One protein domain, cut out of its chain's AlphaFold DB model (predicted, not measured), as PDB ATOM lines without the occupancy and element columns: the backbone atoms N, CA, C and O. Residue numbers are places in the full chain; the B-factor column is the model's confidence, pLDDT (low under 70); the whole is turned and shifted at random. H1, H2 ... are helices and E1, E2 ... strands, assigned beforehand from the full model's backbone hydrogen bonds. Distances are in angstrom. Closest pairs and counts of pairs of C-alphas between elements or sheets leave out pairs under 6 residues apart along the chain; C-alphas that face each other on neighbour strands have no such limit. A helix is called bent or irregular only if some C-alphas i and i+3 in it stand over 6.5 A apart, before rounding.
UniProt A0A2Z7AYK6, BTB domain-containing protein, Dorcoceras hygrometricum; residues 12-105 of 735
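AT A GLANCE: This is residues 12 to 105 of the 735 residues of the protein "BTB domain-containing protein" of Dorcoceras hygrometricum (UniProt A0A2Z7AYK6). A small twisted sheet of four strands has one long helix, H6, covering one of its faces and running along its strands, while no named helix covers the other face. Short helices gather round the sheet's rim: H1 beside the strands, H2 near the start of E3, and the hairpin of H3 and H4 beyond the end of E3, with H5 next to H4. The printed part has 94 residues with six named helices and four named strands, in the order E1 E2 H1 H2 E3 H3 H4 H5 E4 H6; the class is mixed, helices and strands. The mixed sheet runs E2 E3 E1 E4, and the whole is compact, with a radius of gyration of the C-alphas of 13.1 A and spans of 35 by 32 by 21 A.

IN THESE COORDINATES: E1, residues 13 to 19, begins at C-alpha 13 (-4.404, 37.045, 27.065) and is 19.4 A long. E2 is residues 29 to 33, 13.7 A. H1, residues 34 to 39, is irregular: C-alphas 35 and 38 are 8.1 A apart. H2 is residues 42 to 46. E3, residues 50 to 56, is 19.4 A long. H3 is residues 57 to 63, H4 65 to 72 and H5 76 to 79; H5 is neither bent nor irregular, but only just, with C-alphas 76 and 79 6.2 A apart. E4 is residues 83 to 86. H6, residues 89 to 99, is 15.2 A long and ends at C-alpha 99 (7.666, 39.412, 35.797).

HOW THE PARTS SIT: E3 and E1 are antiparallel, with N 16 and O 53 2.8 A apart, within hydrogen-bond range. E2 and E3 are parallel, with N 32 and O 52 at 2.8 A; E2, H1, H2 and E3 form a strand-helix-strand unit, two parallel neighbour strands with helices between, its crossover right-handed. E1 and E4 are parallel, with N 17 and O 83 at 2.8 A. H6 is on the sheet at a height of 9.9 A and runs along the strands, at 14 degrees to E1 on the local plane; their closest C-alphas, of Cys 18 and Pro 89, are 6.2 A apart. H1 stands at the sheet's level. H2 and H3 only graze the sheet. H3 and H4 form a helical hairpin at a shallow tilt of 29 degrees, the closest C-alphas those of Ile 61 and Arg 68, 4.2 A. H4 and H5 touch only at the corner, the C-alphas of Leu 71 and Ser 78 being closest at 5.2 A. Every O i to N i+4 pair is within hydrogen-bond range in H2, H3, H4 and H6; H1 has 0 of 2, and 1 of 3 O i to N i+3 pairs; H5 is too short.

THE WHOLE: The C-alphas farthest apart, of Pro 43 and Arg 74, are 37.2 A apart. The printed part has no cut and no long link. Its mean pLDDT is 81.1; residues 20 to 27 and 73 to 80 are under 70.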
ATOM      1  N   SER A  12      -4.779  37.723  22.964       71.88
ATOM      2  CA  SER A  12      -3.714  38.528  23.585       71.88
ATOM      3  C   SER A  12      -3.473  38.152  25.050       71.88
ATOM      4  O   SER A  12      -2.409  38.429  25.601       71.88
ATOM      5  N   THR A  13      -4.443  37.480  25.671       77.19
ATOM      6  CA  THR A  13      -4.404  37.045  27.065       77.19
ATOM      7  C   THR A  13      -4.377  35.520  27.169       77.19
ATOM      8  O   THR A  13      -5.021  34.811  26.391       77.19
ATOM      9  N   ALA A  14      -3.618  35.005  28.131       83.38
ATOM     10  CA  ALA A  14      -3.603  33.604  28.535       83.38
ATOM     11  C   ALA A  14      -4.257  33.463  29.916       83.38
ATOM     12  O   ALA A  14      -4.090  34.334  30.768       83.38
ATOM     13  N   THR A  15      -4.986  32.371  30.156       86.94
ATOM     14  CA  THR A  15      -5.541  32.074  31.486       86.94
ATOM     15  C   THR A  15      -4.632  31.080  32.197       86.94
ATOM     16  O   THR A  15      -4.458  29.961  31.723       86.94
ATOM     17  N   LEU A  16      -4.056  31.463  33.332       88.44
ATOM     18  CA  LEU A  16      -3.309  30.570  34.217       88.44
ATOM     19  C   LEU A  16      -4.228  30.130  35.358       88.44
ATOM     20  O   LEU A  16      -4.945  30.952  35.919       88.44
ATOM     21  N   VAL A  17      -4.222  28.852  35.713       87.62
ATOM     22  CA  VAL A  17      -5.002  28.315  36.837       87.62
ATOM     23  C   VAL A  17      -4.020  27.772  37.858       87.62
ATOM     24  O   VAL A  17      -3.410  26.735  37.617       87.62
ATOM     25  N   CYS A  18      -3.834  28.491  38.963       85.81
ATOM     26  CA  CYS A  18      -2.915  28.105  40.026       85.81
ATOM     27  C   CYS A  18      -3.657  27.379  41.153       85.81
ATOM     28  O   CYS A  18      -4.667  27.881  41.654       85.81
ATOM     29  N   THR A  19      -3.158  26.199  41.530       80.81
ATOM     30  CA  THR A  19      -3.736  25.348  42.582       80.81
ATOM     31  C   THR A  19      -2.652  24.683  43.420       80.81
ATOM     32  O   THR A  19      -1.651  24.208  42.877       80.81
ATOM     33  N   GLU A  20      -2.890  24.567  44.726       68.31
ATOM     34  CA  GLU A  20      -2.012  23.831  45.635       68.31
ATOM     35  C   GLU A  20      -2.236  22.312  45.479       68.31
ATOM     36  O   GLU A  20      -3.368  21.837  45.329       68.31
ATOM     37  N   MET A  21      -1.161  21.516  45.446       52.22
ATOM     38  CA  MET A  21      -1.273  20.082  45.164       52.22
ATOM     39  C   MET A  21      -2.100  19.366  46.249       52.22
ATOM     40  O   MET A  21      -1.585  19.119  47.338       52.22
ATOM     41  N   LYS A  22      -3.323  18.939  45.879       45.56
ATOM     42  CA  LYS A  22      -4.181  17.874  46.473       45.56
ATOM     43  C   LYS A  22      -5.561  18.265  47.035       45.56
ATOM     44  O   LYS A  22      -6.109  17.479  47.804       45.56
ATOM     45  N   GLN A  23      -6.204  19.357  46.623       45.34
ATOM     46  CA  GLN A  23      -7.631  19.545  46.951       45.34
ATOM     47  C   GLN A  23      -8.448  20.009  45.743       45.34
ATOM     48  O   GLN A  23      -8.509  21.187  45.429       45.34
ATOM     49  N   PHE A  24      -9.105  19.058  45.074       48.22
ATOM     50  CA  PHE A  24     -10.091  19.327  44.014       48.22
ATOM     51  C   PHE A  24     -11.537  19.404  44.544       48.22
ATOM     52  O   PHE A  24     -12.476  19.368  43.755       48.22
ATOM     53  N   GLU A  25     -11.747  19.485  45.864       46.31
ATOM     54  CA  GLU A  25     -13.071  19.233  46.459       46.31
ATOM     55  C   GLU A  25     -13.789  20.447  47.078       46.31
ATOM     56  O   GLU A  25     -14.808  20.253  47.730       46.31
ATOM     57  N   ASN A  26     -13.376  21.699  46.833       48.25
ATOM     58  CA  ASN A  26     -14.225  22.855  47.175       48.25
ATOM     59  C   ASN A  26     -14.149  24.004  46.155       48.25
ATOM     60  O   ASN A  26     -13.075  24.413  45.731       48.25
ATOM     61  N   HIS A  27     -15.326  24.523  45.788       55.31
ATOM     62  CA  HIS A  27     -15.603  25.487  44.709       55.31
ATOM     63  C   HIS A  27     -15.210  26.953  44.999       55.31
ATOM     64  O   HIS A  27     -15.811  27.865  44.430       55.31
ATOM     65  N   ASP A  28     -14.246  27.207  45.886       70.94
ATOM     66  CA  ASP A  28     -13.853  28.577  46.240       70.94
ATOM     67  C   ASP A  28     -12.786  29.093  45.258       70.94
ATOM     68  O   ASP A  28     -11.580  28.895  45.444       70.94
ATOM     69  N   GLU A  29     -13.253  29.669  44.144       83.38
ATOM     70  CA  GLU A  29     -12.424  30.146  43.032       83.38
ATOM     71  C   GLU A  29     -12.457  31.677  42.913       83.38
ATOM     72  O   GLU A  29     -13.529  32.287  42.917       83.38
ATOM     73  N   ILE A  30     -11.297  32.298  42.693       87.38
ATOM     74  CA  ILE A  30     -11.177  33.725  42.364       87.38
ATOM     75  C   ILE A  30     -10.614  33.911  40.951       87.38
ATOM     76  O   ILE A  30      -9.728  33.172  40.517       87.38
ATOM     77  N   VAL A  31     -11.119  34.912  40.222       87.69
ATOM     78  CA  VAL A  31     -10.591  35.318  38.911       87.69
ATOM     79  C   VAL A  31      -9.970  36.704  39.028       87.69
ATOM     80  O   VAL A  31     -10.664  37.669  39.339       87.69
ATOM     81  N   ILE A  32      -8.676  36.808  38.741       89.62
ATOM     82  CA  ILE A  32      -7.908  38.058  38.752       89.62
ATOM     83  C   ILE A  32      -7.273  38.318  37.379       89.62
ATOM     84  O   ILE A  32      -7.126  37.406  36.565       89.62
ATOM     85  N   SER A  33      -6.915  39.572  37.095       88.62
ATOM     86  CA  SER A  33      -6.271  39.988  35.840       88.62
ATOM     87  C   SER A  33      -4.968  40.723  36.130       88.62
ATOM     88  O   SER A  33      -4.907  41.508  37.079       88.62
ATOM     89  N   THR A  34      -3.938  40.512  35.305       85.06
ATOM     90  CA  THR A  34      -2.700  41.302  35.381       85.06
ATOM     91  C   THR A  34      -2.872  42.741  34.900       85.06
ATOM     92  O   THR A  34      -1.970  43.542  35.099       85.06
ATOM     93  N   GLU A  35      -4.009  43.100  34.297       82.56
ATOM     94  CA  GLU A  35      -4.347  44.504  34.003       82.56
ATOM     95  C   GLU A  35      -4.538  45.320  35.294       82.56
ATOM     96  O   GLU A  35      -4.110  46.469  35.373       82.56
ATOM     97  N   ASP A  36      -5.084  44.690  36.340       86.31
ATOM     98  CA  ASP A  36      -5.354  45.300  37.649       86.31
ATOM     99  C   ASP A  36      -4.316  44.902  38.711       86.31
ATOM    100  O   ASP A  36      -4.578  44.962  39.913       86.31
ATOM    101  N   ILE A  37      -3.119  44.488  38.290       85.25
ATOM    102  CA  ILE A  37      -2.079  43.932  39.172       85.25
ATOM    103  C   ILE A  37      -1.621  44.884  40.291       85.25
ATOM    104  O   ILE A  37      -1.167  44.442  41.345       85.25
ATOM    105  N   HIS A  38      -1.799  46.197  40.109       83.31
ATOM    106  CA  HIS A  38      -1.547  47.206  41.144       83.31
ATOM    107  C   HIS A  38      -2.549  47.160  42.309       83.31
ATOM    108  O   HIS A  38      -2.217  47.613  43.402       83.31
ATOM    109  N   ASN A  39      -3.748  46.613  42.088       85.44
ATOM    110  CA  ASN A  39      -4.848  46.564  43.053       85.44
ATOM    111  C   ASN A  39      -4.999  45.184  43.715       85.44
ATOM    112  O   ASN A  39      -5.986  44.940  44.407       85.44
ATOM    113  N   TRP A  40      -4.062  44.261  43.478       87.88
ATOM    114  CA  TRP A  40      -4.118  42.920  44.053       87.88
ATOM    115  C   TRP A  40      -3.951  42.962  45.575       87.88
ATOM    116  O   TRP A  40      -2.896  43.337  46.087       87.88
ATOM    117  N   ASP A  41      -4.986  42.516  46.283       85.12
ATOM    118  CA  ASP A  41      -4.964  42.306  47.726       85.12
ATOM    119  C   ASP A  41      -4.578  40.853  48.039       85.12
ATOM    120  O   ASP A  41      -5.409  39.946  47.977       85.12
ATOM    121  N   LEU A  42      -3.292  40.628  48.325       83.81
ATOM    122  CA  LEU A  42      -2.722  39.290  48.521       83.81
ATOM    123  C   LEU A  42      -3.466  38.461  49.589       83.81
ATOM    124  O   LEU A  42      -3.850  37.342  49.259       83.81
ATOM    125  N   PRO A  43      -3.749  38.968  50.809       84.94
ATOM    126  CA  PRO A  43      -4.526  38.228  51.807       84.94
ATOM    127  C   PRO A  43      -5.887  37.728  51.304       84.94
ATOM    128  O   PRO A  43      -6.259  36.592  51.590       84.94
ATOM    129  N   SER A  44      -6.612  38.545  50.535       84.44
ATOM    130  CA  SER A  44      -7.919  38.169  49.978       84.44
ATOM    131  C   SER A  44      -7.804  37.206  48.796       84.44
ATOM    132  O   SER A  44      -8.667  36.357  48.599       84.44
ATOM    133  N   ILE A  45      -6.747  37.307  47.987       84.81
ATOM    134  CA  ILE A  45      -6.519  36.371  46.877       84.81
ATOM    135  C   ILE A  45      -6.132  34.992  47.423       84.81
ATOM    136  O   ILE A  45      -6.675  33.983  46.979       84.81
ATOM    137  N   LEU A  46      -5.241  34.955  48.415       84.00
ATOM    138  CA  LEU A  46      -4.706  33.727  49.010       84.00
ATOM    139  C   LEU A  46      -5.704  32.993  49.917       84.00
ATOM    140  O   LEU A  46      -5.447  31.853  50.290       84.00
ATOM    141  N   SER A  47      -6.849  33.597  50.254       83.25
ATOM    142  CA  SER A  47      -7.918  32.901  50.982       83.25
ATOM    143  C   SER A  47      -8.707  31.910  50.116       83.25
ATOM    144  O   SER A  47      -9.495  31.144  50.665       83.25
ATOM    145  N   HIS A  48      -8.533  31.936  48.789       82.31
ATOM    146  CA  HIS A  48      -9.253  31.081  47.843       82.31
ATOM    147  C   HIS A  48      -8.410  29.865  47.440       82.31
ATOM    148  O   HIS A  48      -7.194  29.961  47.277       82.31
ATOM    149  N   ALA A  49      -9.062  28.720  47.224       77.75
ATOM    150  CA  ALA A  49      -8.388  27.457  46.917       77.75
ATOM    151  C   ALA A  49      -7.858  27.388  45.472       77.75
ATOM    152  O   ALA A  49      -6.864  26.712  45.199       77.75
ATOM    153  N   VAL A  50      -8.522  28.079  44.538       82.56
ATOM    154  CA  VAL A  50      -8.148  28.117  43.118       82.56
ATOM    155  C   VAL A  50      -8.055  29.563  42.649       82.56
ATOM    156  O   VAL A  50      -9.035  30.310  42.702       82.56
ATOM    157  N   VAL A  51      -6.895  29.946  42.116       87.62
ATOM    158  CA  VAL A  51      -6.659  31.296  41.588       87.62
ATOM    159  C   VAL A  51      -6.540  31.234  40.067       87.62
ATOM    160  O   VAL A  51      -5.563  30.715  39.522       87.62
ATOM    161  N   LYS A  52      -7.538  31.772  39.359       89.00
ATOM    162  CA  LYS A  52      -7.529  31.920  37.897       89.00
ATOM    163  C   LYS A  52      -7.020  33.309  37.532       89.00
ATOM    164  O   LYS A  52      -7.614  34.312  37.911       89.00
ATOM    165  N   ILE A  53      -5.942  33.379  36.768       90.00
ATOM    166  CA  ILE A  53      -5.251  34.622  36.439       90.00
ATOM    167  C   ILE A  53      -5.307  34.834  34.930       90.00
ATOM    168  O   ILE A  53      -4.779  34.026  34.170       90.00
ATOM    169  N   ARG A  54      -5.923  35.927  34.481       88.62
ATOM    170  CA  ARG A  54      -5.805  36.397  33.094       88.62
ATOM    171  C   ARG A  54      -4.525  37.205  32.964       88.62
ATOM    172  O   ARG A  54      -4.348  38.187  33.681       88.62
ATOM    173  N   VAL A  55      -3.635  36.779  32.079       87.81
ATOM    174  CA  VAL A  55      -2.275  37.307  31.978       87.81
ATOM    175  C   VAL A  55      -1.968  37.738  30.550       87.81
ATOM    176  O   VAL A  55      -2.324  37.031  29.607       87.81
ATOM    177  N   ASP A  56      -1.271  38.865  30.377       86.06
ATOM    178  CA  ASP A  56      -0.722  39.245  29.069       86.06
ATOM    179  C   ASP A  56       0.284  38.191  28.577       86.06
ATOM    180  O   ASP A  56       1.332  37.942  29.188       86.06
ATOM    181  N   ARG A  57      -0.040  37.580  27.436       85.25
ATOM    182  CA  ARG A  57       0.738  36.493  26.843       85.25
ATOM    183  C   ARG A  57       2.133  36.962  26.438       85.25
ATOM    184  O   ARG A  57       3.091  36.196  26.552       85.25
ATOM    185  N   LYS A  58       2.260  38.204  25.961       85.50
ATOM    186  CA  LYS A  58       3.525  38.729  25.440       85.50
ATOM    187  C   LYS A  58       4.555  38.874  26.557       85.50
ATOM    188  O   LYS A  58       5.664  38.360  26.418       85.50
ATOM    189  N   ARG A  59       4.164  39.479  27.680       86.62
ATOM    190  CA  ARG A  59       5.037  39.656  28.847       86.62
ATOM    191  C   ARG A  59       5.531  38.327  29.429       86.62
ATOM    192  O   ARG A  59       6.715  38.204  29.726       86.62
ATOM    193  N   LEU A  60       4.659  37.317  29.536       88.06
ATOM    194  CA  LEU A  60       5.050  35.979  30.010       88.06
ATOM    195  C   LEU A  60       6.149  35.351  29.145       88.06
ATOM    196  O   LEU A  60       7.109  34.797  29.668       88.06
ATOM    197  N   ILE A  61       6.006  35.446  27.823       87.38
ATOM    198  CA  ILE A  61       6.954  34.889  26.848       87.38
ATOM    199  C   ILE A  61       8.293  35.642  26.861       87.38
ATOM    200  O   ILE A  61       9.335  35.053  26.569       87.38
ATOM    201  N   GLU A  62       8.268  36.946  27.132       89.56
ATOM    202  CA  GLU A  62       9.475  37.771  27.214       89.56
ATOM    203  C   GLU A  62      10.304  37.453  28.463       89.56
ATOM    204  O   GLU A  62      11.523  37.336  28.358       89.56
ATOM    205  N   GLU A  63       9.652  37.272  29.613       92.00
ATOM    206  CA  GLU A  63      10.314  37.185  30.925       92.00
ATOM    207  C   GLU A  63      10.546  35.744  31.422       92.00
ATOM    208  O   GLU A  63      11.313  35.534  32.360       92.00
ATOM    209  N   SER A  64       9.905  34.736  30.820       93.31
ATOM    210  CA  SER A  64      10.018  33.330  31.231       93.31
ATOM    211  C   SER A  64      10.273  32.409  30.044       93.31
ATOM    212  O   SER A  64       9.484  32.316  29.098       93.31
ATOM    213  N   SER A  65      11.367  31.651  30.125       90.12
ATOM    214  CA  SER A  65      11.684  30.632  29.120       90.12
ATOM    215  C   SER A  65      10.710  29.446  29.152       90.12
ATOM    216  O   SER A  65      10.399  28.903  28.088       90.12
ATOM    217  N   TYR A  66      10.149  29.108  30.321       90.06
ATOM    218  CA  TYR A  66       9.076  28.116  30.462       90.06
ATOM    219  C   TYR A  66       7.839  28.513  29.651       90.06
ATOM    220  O   TYR A  66       7.406  27.774  28.764       90.06
ATOM    221  N   PHE A  67       7.304  29.718  29.883       89.62
ATOM    222  CA  PHE A  67       6.115  30.188  29.172       89.62
ATOM    223  C   PHE A  67       6.399  30.457  27.696       89.62
ATOM    224  O   PHE A  67       5.540  30.190  26.857       89.62
ATOM    225  N   ARG A  68       7.609  30.901  27.341       87.69
ATOM    226  CA  ARG A  68       8.048  30.973  25.942       87.69
ATOM    227  C   ARG A  68       7.968  29.607  25.261       87.69
ATOM    228  O   ARG A  68       7.400  29.515  24.176       87.69
ATOM    229  N   GLY A  69       8.508  28.562  25.883       84.56
ATOM    230  CA  GLY A  69       8.467  27.199  25.352       84.56
ATOM    231  C   GLY A  69       7.043  26.655  25.236       84.56
ATOM    232  O   GLY A  69       6.675  26.120  24.191       84.56
ATOM    233  N   LEU A  70       6.229  26.855  26.272       84.62
ATOM    234  CA  LEU A  70       4.851  26.370  26.337       84.62
ATOM    235  C   LEU A  70       3.926  27.086  25.340       84.62
ATOM    236  O   LEU A  70       3.156  26.447  24.628       84.62
ATOM    237  N   LEU A  71       4.009  28.419  25.264       81.38
ATOM    238  CA  LEU A  71       3.061  29.257  24.523       81.38
ATOM    239  C   LEU A  71       3.484  29.546  23.077       81.38
ATOM    240  O   LEU A  71       2.617  29.903  22.280       81.38
ATOM    241  N   LEU A  72       4.769  29.424  22.723       77.31
ATOM    242  CA  LEU A  72       5.240  29.496  21.326       77.31
ATOM    243  C   LEU A  72       5.558  28.119  20.721       77.31
ATOM    244  O   LEU A  72       5.810  28.021  19.519       77.31
ATOM    245  N   GLY A  73       5.591  27.061  21.533       66.19
ATOM    246  CA  GLY A  73       5.929  25.713  21.087       66.19
ATOM    247  C   GLY A  73       4.801  24.998  20.337       66.19
ATOM    248  O   GLY A  73       3.639  25.400  20.339       66.19
ATOM    249  N   ARG A  74       5.147  23.861  19.719       60.09
ATOM    250  CA  ARG A  74       4.192  22.934  19.077       60.09
ATOM    251  C   ARG A  74       3.605  21.903  20.057       60.09
ATOM    252  O   ARG A  74       3.223  20.813  19.638       60.09
ATOM    253  N   PHE A  75       3.609  22.206  21.352       64.06
ATOM    254  CA  PHE A  75       3.085  21.312  22.382       64.06
ATOM    255  C   PHE A  75       1.556  21.259  22.340       64.06
ATOM    256  O   PHE A  75       0.915  22.203  21.889       64.06
ATOM    257  N   CYS A  76       0.958  20.161  22.811       62.31
ATOM    258  CA  CYS A  76      -0.503  20.032  22.845       62.31
ATOM    259  C   CYS A  76      -1.142  21.067  23.787       62.31
ATOM    260  O   CYS A  76      -2.280  21.472  23.556       62.31
ATOM    261  N   GLU A  77      -0.406  21.540  24.801       62.16
ATOM    262  CA  GLU A  77      -0.890  22.571  25.720       62.16
ATOM    263  C   GLU A  77      -0.998  23.969  25.092       62.16
ATOM    264  O   GLU A  77      -1.745  24.798  25.604       62.16
ATOM    265  N   SER A  78      -0.325  24.252  23.967       60.31
ATOM    266  CA  SER A  78      -0.360  25.590  23.346       60.31
ATOM    267  C   SER A  78      -1.720  25.946  22.725       60.31
ATOM    268  O   SER A  78      -1.957  27.110  22.390       60.31
ATOM    269  N   GLY A  79      -2.609  24.951  22.598       60.59
ATOM    270  CA  GLY A  79      -3.996  25.087  22.150       60.59
ATOM    271  C   GLY A  79      -5.055  24.955  23.252       60.59
ATOM    272  O   GLY A  79      -6.233  24.890  22.909       60.59
ATOM    273  N   LEU A  80      -4.671  24.876  24.533       66.00
ATOM    274  CA  LEU A  80      -5.618  24.847  25.655       66.00
ATOM    275  C   LEU A  80      -6.125  26.257  25.997       66.00
ATOM    276  O   LEU A  80      -5.377  27.231  25.920       66.00
ATOM    277  N   ASP A  81      -7.381  26.351  26.447       70.06
ATOM    278  CA  ASP A  81      -7.994  27.614  26.897       70.06
ATOM    279  C   ASP A  81      -7.361  28.150  28.198       70.06
ATOM    280  O   ASP A  81      -7.510  29.327  28.541       70.06
ATOM    281  N   TYR A  82      -6.649  27.288  28.935       80.38
ATOM    282  CA  TYR A  82      -5.943  27.630  30.162       80.38
ATOM    283  C   TYR A  82      -4.687  26.771  30.384       80.38
ATOM    284  O   TYR A  82      -4.587  25.649  29.889       80.38
ATOM    285  N   VAL A  83      -3.745  27.288  31.178       85.19
ATOM    286  CA  VAL A  83      -2.524  26.600  31.624       85.19
ATOM    287  C   VAL A  83      -2.637  26.296  33.115       85.19
ATOM    288  O   VAL A  83      -2.804  27.210  33.920       85.19
ATOM    289  N   ALA A  84      -2.543  25.023  33.495       85.69
ATOM    290  CA  ALA A  84      -2.535  24.614  34.899       85.69
ATOM    291  C   ALA A  84      -1.145  24.819  35.525       85.69
ATOM    292  O   ALA A  84      -0.148  24.330  34.996       85.69
ATOM    293  N   ILE A  85      -1.091  25.518  36.659       88.06
ATOM    294  CA  ILE A  85       0.118  25.800  37.436       88.06
ATOM    295  C   ILE A  85      -0.026  25.152  38.813       88.06
ATOM    296  O   ILE A  85      -0.703  25.668  39.701       88.06
ATOM    297  N   ASN A  86       0.641  24.018  38.998       87.25
ATOM    298  CA  ASN A  86       0.657  23.311  40.276       87.25
ATOM    299  C   ASN A  86       1.824  23.820  41.125       87.25
ATOM    300  O   ASN A  86       2.901  23.226  41.119       87.25
ATOM    301  N   TRP A  87       1.614  24.938  41.816       87.94
ATOM    302  CA  TRP A  87       2.619  25.594  42.655       87.94
ATOM    303  C   TRP A  87       1.959  26.217  43.886       87.94
ATOM    304  O   TRP A  87       0.740  26.384  43.912       87.94
ATOM    305  N   ASN A  88       2.753  26.588  44.894       87.06
ATOM    306  CA  ASN A  88       2.240  27.389  46.000       87.06
ATOM    307  C   ASN A  88       1.731  28.752  45.461       87.06
ATOM    308  O   ASN A  88       2.505  29.463  44.803       87.06
ATOM    309  N   PRO A  89       0.458  29.127  45.705       86.44
ATOM    310  CA  PRO A  89      -0.124  30.343  45.137       86.44
ATOM    311  C   PRO A  89       0.598  31.629  45.547       86.44
ATOM    312  O   PRO A  89       0.757  32.521  44.718       86.44
ATOM    313  N   GLU A  90       1.083  31.725  46.786       88.88
ATOM    314  CA  GLU A  90       1.781  32.909  47.297       88.88
ATOM    315  C   GLU A  90       3.107  33.138  46.569       88.88
ATOM    316  O   GLU A  90       3.356  34.232  46.045       88.88
ATOM    317  N   THR A  91       3.924  32.089  46.448       89.94
ATOM    318  CA  THR A  91       5.178  32.144  45.691       89.94
ATOM    319  C   THR A  91       4.908  32.460  44.222       89.94
ATOM    320  O   THR A  91       5.542  33.350  43.651       89.94
ATOM    321  N   PHE A  92       3.944  31.775  43.597       91.62
ATOM    322  CA  PHE A  92       3.658  31.954  42.173       91.62
ATOM    323  C   PHE A  92       3.142  33.360  41.849       91.62
ATOM    324  O   PHE A  92       3.612  33.984  40.897       91.62
ATOM    325  N   ILE A  93       2.223  33.893  42.656       89.88
ATOM    326  CA  ILE A  93       1.710  35.258  42.492       89.88
ATOM    327  C   ILE A  93       2.840  36.278  42.668       89.88
ATOM    328  O   ILE A  93       2.923  37.231  41.894       89.88
ATOM    329  N   SER A  94       3.735  36.077  43.635       90.88
ATOM    330  CA  SER A  94       4.885  36.963  43.864       90.88
ATOM    331  C   SER A  94       5.850  36.978  42.674       90.88
ATOM    332  O   SER A  94       6.249  38.046  42.203       90.88
ATOM    333  N   VAL A  95       6.152  35.802  42.122       92.56
ATOM    334  CA  VAL A  95       6.958  35.646  40.903       92.56
ATOM    335  C   VAL A  95       6.273  36.295  39.700       92.56
ATOM    336  O   VAL A  95       6.914  37.005  38.925       92.56
ATOM    337  N   LEU A  96       4.958  36.124  39.566       91.88
ATOM    338  CA  LEU A  96       4.192  36.740  38.492       91.88
ATOM    339  C   LEU A  96       4.216  38.270  38.600       91.88
ATOM    340  O   LEU A  96       4.486  38.947  37.612       91.88
ATOM    341  N   ARG A  97       4.024  38.839  39.795       91.12
ATOM    342  CA  ARG A  97       4.174  40.288  40.019       91.12
ATOM    343  C   ARG A  97       5.562  40.774  39.606       91.12
ATOM    344  O   ARG A  97       5.669  41.797  38.930       91.12
ATOM    345  N   PHE A  98       6.607  40.026  39.945       92.38
ATOM    346  CA  PHE A  98       7.973  40.352  39.548       92.38
ATOM    347  C   PHE A  98       8.154  40.391  38.019       92.38
ATOM    348  O   PHE A  98       8.694  41.368  37.499       92.38
ATOM    349  N   MET A  99       7.625  39.411  37.274       91.69
ATOM    350  CA  MET A  99       7.666  39.412  35.797       91.69
ATOM    351  C   MET A  99       6.999  40.661  35.189       91.69
ATOM    352  O   MET A  99       7.416  41.174  34.148       91.69
ATOM    353  N   PHE A 100       5.982  41.201  35.858       90.31
ATOM    354  CA  PHE A 100       5.270  42.416  35.452       90.31
ATOM    355  C   PHE A 100       5.891  43.715  36.002       90.31
ATOM    356  O   PHE A 100       5.280  44.778  35.911       90.31
ATOM    357  N   GLY A 101       7.126  43.662  36.512       86.06
ATOM    358  CA  GLY A 101       7.916  44.841  36.880       86.06
ATOM    359  C   GLY A 101       7.706  45.345  38.308       86.06
ATOM    360  O   GLY A 101       8.169  46.437  38.639       86.06
ATOM    361  N   PHE A 102       7.030  44.580  39.168       88.44
ATOM    362  CA  PHE A 102       6.882  44.939  40.579       88.44
ATOM    363  C   PHE A 102       8.137  44.619  41.388       88.44
ATOM    364  O   PHE A 102       8.869  43.670  41.102       88.44
ATOM    365  N   HIS A 103       8.353  45.403  42.446       85.31
ATOM    366  CA  HIS A 103       9.405  45.117  43.411       85.31
ATOM    367  C   HIS A 103       9.087  43.838  44.189       85.31
ATOM    368  O   HIS A 103       7.972  43.662  44.676       85.31
ATOM    369  N   LEU A 104      10.093  42.980  44.317       88.62
ATOM    370  CA  LEU A 104      10.065  41.764  45.120       88.62
ATOM    371  C   LEU A 104      11.310  41.759  46.002       88.62
ATOM    372  O   LEU A 104      12.419  41.679  45.473       88.62
ATOM    373  N   ASP A 105      11.142  41.916  47.306       88.31
ATOM    374  CA  ASP A 105      12.234  41.802  48.271       88.31
ATOM    375  C   ASP A 105      12.500  40.327  48.558       88.31
ATOM    376  O   ASP A 105      11.560  39.575  48.775       88.31
TER     377      ASP A 105